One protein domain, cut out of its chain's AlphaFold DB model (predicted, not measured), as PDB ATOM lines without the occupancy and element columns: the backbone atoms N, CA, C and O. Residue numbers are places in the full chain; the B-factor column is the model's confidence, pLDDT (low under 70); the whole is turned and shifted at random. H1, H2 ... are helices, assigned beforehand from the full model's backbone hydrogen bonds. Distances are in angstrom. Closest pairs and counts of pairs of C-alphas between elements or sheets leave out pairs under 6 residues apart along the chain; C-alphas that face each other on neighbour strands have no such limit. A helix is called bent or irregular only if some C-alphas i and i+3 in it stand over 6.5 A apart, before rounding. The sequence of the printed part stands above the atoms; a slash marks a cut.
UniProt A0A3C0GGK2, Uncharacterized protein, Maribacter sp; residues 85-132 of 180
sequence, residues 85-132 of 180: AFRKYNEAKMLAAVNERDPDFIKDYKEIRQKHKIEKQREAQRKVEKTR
ATOM      1  N   ALA A  85      -4.184  37.211   5.637       87.25
ATOM      2  CA  ALA A  85      -2.855  37.041   5.054       87.25
ATOM      3  C   ALA A  85      -2.381  35.579   5.137       87.25
ATOM      4  O   ALA A  85      -1.931  35.015   4.139       87.25
ATOM      5  N   PHE A  86      -2.568  34.921   6.288       86.25
ATOM      6  CA  PHE A  86      -2.261  33.501   6.478       86.25
ATOM      7  C   PHE A  86      -3.138  32.600   5.606       86.25
ATOM      8  O   PHE A  86      -2.644  31.598   5.083       86.25
ATOM      9  N   ARG A  87      -4.417  32.950   5.414       87.38
ATOM     10  CA  ARG A  87      -5.300  32.232   4.485       87.38
ATOM     11  C   ARG A  87      -4.752  32.307   3.059       87.38
ATOM     12  O   ARG A  87      -4.519  31.265   2.454       87.38
ATOM     13  N   LYS A  88      -4.470  33.516   2.557       85.62
ATOM     14  CA  LYS A  88      -3.949  33.751   1.195       85.62
ATOM     15  C   LYS A  88      -2.588  33.079   0.967       85.62
ATOM     16  O   LYS A  88      -2.385  32.456  -0.070       85.62
ATOM     17  N   TYR A  89      -1.680  33.135   1.944       85.25
ATOM     18  CA  TYR A  89      -0.376  32.464   1.869       85.25
ATOM     19  C   TYR A  89      -0.508  30.938   1.741       85.25
ATOM     20  O   TYR A  89       0.174  30.312   0.930       85.25
ATOM     21  N   ASN A  90      -1.414  30.330   2.511       85.25
ATOM     22  CA  ASN A  90      -1.663  28.892   2.424       85.25
ATOM     23  C   ASN A  90      -2.372  28.509   1.122       85.25
ATOM     24  O   ASN A  90      -1.988  27.516   0.509       85.25
ATOM     25  N   GLU A  91      -3.339  29.308   0.661       81.75
ATOM     26  CA  GLU A  91      -3.968  29.143  -0.657       81.75
ATOM     27  C   GLU A  91      -2.923  29.177  -1.783       81.75
ATOM     28  O   GLU A  91      -2.927  28.308  -2.651       81.75
ATOM     29  N   ALA A  92      -1.966  30.108  -1.729       82.12
ATOM     30  CA  ALA A  92      -0.868  30.181  -2.691       82.12
ATOM     31  C   ALA A  92       0.038  28.938  -2.645       82.12
ATOM     32  O   ALA A  92       0.428  28.430  -3.693       82.12
ATOM     33  N   LYS A  93       0.328  28.389  -1.456       81.19
ATOM     34  CA  LYS A  93       1.060  27.114  -1.335       81.19
ATOM     35  C   LYS A  93       0.291  25.929  -1.907       81.19
ATOM     36  O   LYS A  93       0.918  25.057  -2.496       81.19
ATOM     37  N   MET A  94      -1.033  25.893  -1.747       77.75
ATOM     38  CA  MET A  94      -1.864  24.855  -2.363       77.75
ATOM     39  C   MET A  94      -1.788  24.921  -3.886       77.75
ATOM     40  O   MET A  94      -1.579  23.894  -4.518       77.75
ATOM     41  N   LEU A  95      -1.898  26.124  -4.458       74.38
ATOM     42  CA  LEU A  95      -1.757  26.339  -5.901       74.38
ATOM     43  C   LEU A  95      -0.357  25.955  -6.394       74.38
ATOM     44  O   LEU A  95      -0.225  25.257  -7.390       74.38
ATOM     45  N   ALA A  96       0.691  26.335  -5.659       73.75
ATOM     46  CA  ALA A  96       2.062  25.973  -6.006       73.75
ATOM     47  C   ALA A  96       2.316  24.456  -5.933       73.75
ATOM     48  O   ALA A  96       3.046  23.927  -6.763       73.75
ATOM     49  N   ALA A  97       1.715  23.747  -4.968       70.19
ATOM     50  CA  ALA A  97       1.859  22.296  -4.812       70.19
ATOM     51  C   ALA A  97       1.229  21.497  -5.961       70.19
ATOM     52  O   ALA A  97       1.678  20.391  -6.250       70.19
ATOM     53  N   VAL A  98       0.222  22.063  -6.630       68.94
ATOM     54  CA  VAL A  98      -0.359  21.494  -7.854       68.94
ATOM     55  C   VAL A  98       0.637  21.566  -9.032       68.94
ATOM     56  O   VAL A  98       0.455  20.879 -10.028       68.94
ATOM     57  N   ASN A  99       1.758  22.297  -8.900       58.69
ATOM     58  CA  ASN A  99       2.823  22.437  -9.907       58.69
ATOM     59  C   ASN A  99       2.362  22.997 -11.267       58.69
ATOM     60  O   ASN A  99       3.140  23.025 -12.219       58.69
ATOM     61  N   GLU A 100       1.143  23.522 -11.352       60.47
ATOM     62  CA  GLU A 100       0.649  24.226 -12.530       60.47
ATOM     63  C   GLU A 100       1.040  25.702 -12.438       60.47
ATOM     64  O   GLU A 100       0.501  26.485 -11.656       60.47
ATOM     65  N   ARG A 101       2.055  26.070 -13.228       58.53
ATOM     66  CA  ARG A 101       2.490  27.461 -13.451       58.53
ATOM     67  C   ARG A 101       1.820  28.097 -14.668       58.53
ATOM     68  O   ARG A 101       2.180  29.213 -15.027       58.53
ATOM     69  N   ASP A 102       0.896  27.381 -15.301       67.62
ATOM     70  CA  ASP A 102       0.166  27.877 -16.455       67.62
ATOM     71  C   ASP A 102      -0.845  28.953 -15.998       67.62
ATOM     72  O   ASP A 102      -1.756  28.648 -15.214       67.62
ATOM     73  N   PRO A 103      -0.669  30.228 -16.400       68.94
ATOM     74  CA  PRO A 103      -1.549  31.316 -15.988       68.94
ATOM     75  C   PRO A 103      -2.998  31.109 -16.444       68.94
ATOM     76  O   PRO A 103      -3.910  31.537 -15.729       68.94
ATOM     77  N   ASP A 104      -3.214  30.423 -17.569       70.94
ATOM     78  CA  ASP A 104      -4.550  30.156 -18.100       70.94
ATOM     79  C   ASP A 104      -5.276  29.133 -17.226       70.94
ATOM     80  O   ASP A 104      -6.400  29.379 -16.788       70.94
ATOM     81  N   PHE A 105      -4.587  28.069 -16.808       69.81
ATOM     82  CA  PHE A 105      -5.137  27.099 -15.859       69.81
ATOM     83  C   PHE A 105      -5.494  27.739 -14.507       69.81
ATOM     84  O   PHE A 105      -6.540  27.457 -13.919       69.81
ATOM     85  N   ILE A 106      -4.653  28.650 -14.002       69.88
ATOM     86  CA  ILE A 106      -4.925  29.378 -12.752       69.88
ATOM     87  C   ILE A 106      -6.164  30.273 -12.896       69.88
ATOM     88  O   ILE A 106      -6.952  30.399 -11.947       69.88
ATOM     89  N   LYS A 107      -6.331  30.925 -14.052       74.31
ATOM     90  CA  LYS A 107      -7.494  31.763 -14.354       74.31
ATOM     91  C   LYS A 107      -8.759  30.911 -14.449       74.31
ATOM     92  O   LYS A 107      -9.716  31.188 -13.723       74.31
ATOM     93  N   ASP A 108      -8.717  29.831 -15.217       77.44
ATOM     94  CA  ASP A 108      -9.819  28.885 -15.371       77.44
ATOM     95  C   ASP A 108     -10.219  28.282 -14.024       77.44
ATOM     96  O   ASP A 108     -11.399  28.242 -13.679       77.44
ATOM     97  N   TYR A 109      -9.251  27.912 -13.185       77.31
ATOM     98  CA  TYR A 109      -9.519  27.414 -11.840       77.31
ATOM     99  C   TYR A 109     -10.256  28.442 -10.968       77.31
ATOM    100  O   TYR A 109     -11.205  28.090 -10.256       77.31
ATOM    101  N   LYS A 110      -9.864  29.724 -11.017       75.19
ATOM    102  CA  LYS A 110     -10.570  30.794 -10.290       75.19
ATOM    103  C   LYS A 110     -12.010  30.927 -10.778       75.19
ATOM    104  O   LYS A 110     -12.917  31.003  -9.945       75.19
ATOM    105  N   GLU A 111     -12.225  30.910 -12.089       80.56
ATOM    106  CA  GLU A 111     -13.556  31.009 -12.693       80.56
ATOM    107  C   GLU A 111     -14.432  29.794 -12.359       80.56
ATOM    108  O   GLU A 111     -15.567  29.957 -11.912       80.56
ATOM    109  N   ILE A 112     -13.903  28.575 -12.496       77.69
ATOM    110  CA  ILE A 112     -14.587  27.323 -12.145       77.69
ATOM    111  C   ILE A 112     -14.965  27.328 -10.661       77.69
ATOM    112  O   ILE A 112     -16.101  27.015 -10.303       77.69
ATOM    113  N   ARG A 113     -14.052  27.752  -9.778       78.44
ATOM    114  CA  ARG A 113     -14.316  27.847  -8.335       78.44
ATOM    115  C   ARG A 113     -15.414  28.862  -8.017       78.44
ATOM    116  O   ARG A 113     -16.264  28.590  -7.167       78.44
ATOM    117  N   GLN A 114     -15.409  30.024  -8.673       78.56
ATOM    118  CA  GLN A 114     -16.457  31.036  -8.516       78.56
ATOM    119  C   GLN A 114     -17.809  30.522  -9.019       78.56
ATOM    120  O   GLN A 114     -18.793  30.603  -8.283       78.56
ATOM    121  N   LYS A 115     -17.847  29.919 -10.214       84.06
ATOM    122  CA  LYS A 115     -19.050  29.297 -10.787       84.06
ATOM    123  C   LYS A 115     -19.624  28.239  -9.847       84.06
ATOM    124  O   LYS A 115     -20.796  28.320  -9.493       84.06
ATOM    125  N   HIS A 116     -18.791  27.334  -9.337       80.06
ATOM    126  CA  HIS A 116     -19.209  26.302  -8.387       80.06
ATOM    127  C   HIS A 116     -19.734  26.895  -7.065       80.06
ATOM    128  O   HIS A 116     -20.697  26.395  -6.481       80.06
ATOM    129  N   LYS A 117     -19.138  27.992  -6.571       80.56
ATOM    130  CA  LYS A 117     -19.634  28.707  -5.381       80.56
ATOM    131  C   LYS A 117     -21.028  29.296  -5.624       80.56
ATOM    132  O   LYS A 117     -21.899  29.135  -4.769       80.56
ATOM    133  N   ILE A 118     -21.234  29.943  -6.772       88.94
ATOM    134  CA  ILE A 118     -22.523  30.526  -7.173       88.94
ATOM    135  C   ILE A 118     -23.573  29.427  -7.353       88.94
ATOM    136  O   ILE A 118     -24.683  29.548  -6.845       88.94
ATOM    137  N   GLU A 119     -23.232  28.334  -8.032       86.88
ATOM    138  CA  GLU A 119     -24.144  27.215  -8.265       86.88
ATOM    139  C   GLU A 119     -24.599  26.575  -6.951       86.88
ATOM    140  O   GLU A 119     -25.797  26.400  -6.731       86.88
ATOM    141  N   LYS A 120     -23.671  26.348  -6.014       85.25
ATOM    142  CA  LYS A 120     -23.991  25.844  -4.673       85.25
ATOM    143  C   LYS A 120     -24.901  26.799  -3.892       85.25
ATOM    144  O   LYS A 120     -25.794  26.351  -3.172       85.25
ATOM    145  N   GLN A 121     -24.704  28.114  -4.033       84.75
ATOM    146  CA  GLN A 121     -25.595  29.121  -3.445       84.75
ATOM    147  C   GLN A 121     -26.990  29.088  -4.082       84.75
ATOM    148  O   GLN A 121     -27.983  29.077  -3.356       84.75
ATOM    149  N   ARG A 122     -27.079  29.009  -5.416       89.62
ATOM    150  CA  ARG A 122     -28.352  28.867  -6.144       89.62
ATOM    151  C   ARG A 122     -29.082  27.591  -5.742       89.62
ATOM    152  O   ARG A 122     -30.285  27.620  -5.523       89.62
ATOM    153  N   GLU A 123     -28.375  26.474  -5.601       86.69
ATOM    154  CA  GLU A 123     -28.962  25.213  -5.151       86.69
ATOM    155  C   GLU A 123     -29.532  25.338  -3.729       86.69
ATOM    156  O   GLU A 123     -30.652  24.892  -3.470       86.69
ATOM    157  N   ALA A 124     -28.802  25.990  -2.818       85.38
ATOM    158  CA  ALA A 124     -29.285  26.275  -1.470       85.38
ATOM    159  C   ALA A 124     -30.537  27.169  -1.486       85.38
ATOM    160  O   ALA A 124     -31.513  26.849  -0.810       85.38
ATOM    161  N   GLN A 125     -30.555  28.231  -2.300       84.88
ATOM    162  CA  GLN A 125     -31.736  29.083  -2.483       84.88
ATOM    163  C   GLN A 125     -32.925  28.293  -3.040       84.88
ATOM    164  O   GLN A 125     -34.005  28.354  -2.463       84.88
ATOM    165  N   ARG A 126     -32.727  27.465  -4.075       83.88
ATOM    166  CA  ARG A 126     -33.779  26.595  -4.631       83.88
ATOM    167  C   ARG A 126     -34.321  25.611  -3.596       83.88
ATOM    168  O   ARG A 126     -35.515  25.323  -3.601       83.88
ATOM    169  N   LYS A 127     -33.474  25.069  -2.714       80.94
ATOM    170  CA  LYS A 127     -33.919  24.215  -1.597       80.94
ATOM    171  C   LYS A 127     -34.789  25.007  -0.624       80.94
ATOM    172  O   LYS A 127     -35.873  24.538  -0.293       80.94
ATOM    173  N   VAL A 128     -34.364  26.214  -0.243       79.88
ATOM    174  CA  VAL A 128     -35.156  27.118   0.606       79.88
ATOM    175  C   VAL A 128     -36.493  27.458  -0.059       79.88
ATOM    176  O   VAL A 128     -37.528  27.331   0.585       79.88
ATOM    177  N   GLU A 129     -36.506  27.809  -1.345       73.25
ATOM    178  CA  GLU A 129     -37.723  28.088  -2.118       73.25
ATOM    179  C   GLU A 129     -38.672  26.895  -2.199       73.25
ATOM    180  O   GLU A 129     -39.869  27.069  -2.012       73.25
ATOM    181  N   LYS A 130     -38.161  25.677  -2.401       72.25
ATOM    182  CA  LYS A 130     -38.987  24.459  -2.353       72.25
ATOM    183  C   LYS A 130     -39.601  24.223  -0.976       72.25
ATOM    184  O   LYS A 130     -40.707  23.707  -0.884       72.25
ATOM    185  N   THR A 131     -38.880  24.575   0.087       64.12
ATOM    186  CA  THR A 131     -39.382  24.484   1.467       64.12
ATOM    187  C   THR A 131     -40.235  25.677   1.880       64.12
ATOM    188  O   THR A 131     -40.831  25.634   2.954       64.12
ATOM    189  N   ARG A 132     -40.311  26.744   1.068       62.38
ATOM    190  CA  ARG A 132     -41.217  27.855   1.344       62.38
ATOM    191  C   ARG A 132     -42.639  27.333   1.166       62.38
ATOM    192  O   ARG A 132     -42.991  26.940   0.054       62.38
TER     193      ARG A 132
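This is residues 85 to 132 of the 180 residues of an uncharacterized protein of Maribacter sp (UniProt A0A3C0GGK2). Two helices make a lopsided, open V: a short arm, H1, and a long arm, H2, joined at the corner by the tight link of residues 98 to 102. The space between the arms is empty, and H2 makes most of the longest axis. The printed part has 48 residues, with two named helices in the order H1, H2 and no named strand; its class is all helix. The whole is extended, with a radius of gyration of the C-alphas of 15.4 A, and only just flat, spanning 45 by 25 by 14 A.

H1 is residues 85 to 97, from C-alpha 85 at (-2.855, 37.041, 5.054) to C-alpha 97 at (1.859, 22.296, -4.812), 18.4 A away; y and z both fall along it. H2 is residues 103 to 131, 42.2 A from first to last C-alpha. It begins with C-alpha 103 at (-1.549, 31.316, -15.988) and ends with C-alpha 131 at (-39.382, 24.484, 1.467), with x falling steeply.

H1 and H2 are apart, but only just, the closest C-alphas being 8.1 A from each other. Residues 85 to 94 of H1 stand free, and so do residues 110 to 132, of which 110 to 131 belong to H2. In H1 and H2 every pair of O i and N i+4 is within hydrogen-bond range. Neither helix is bent or irregular.

The two C-alphas farthest apart are those of Arg 101 and Arg 132, at 46.1 A. The printed part has no cut and no long link. Its mean pLDDT is 77.6; residues 98 to 103, 105 to 106 and 131 to 132 are under 70.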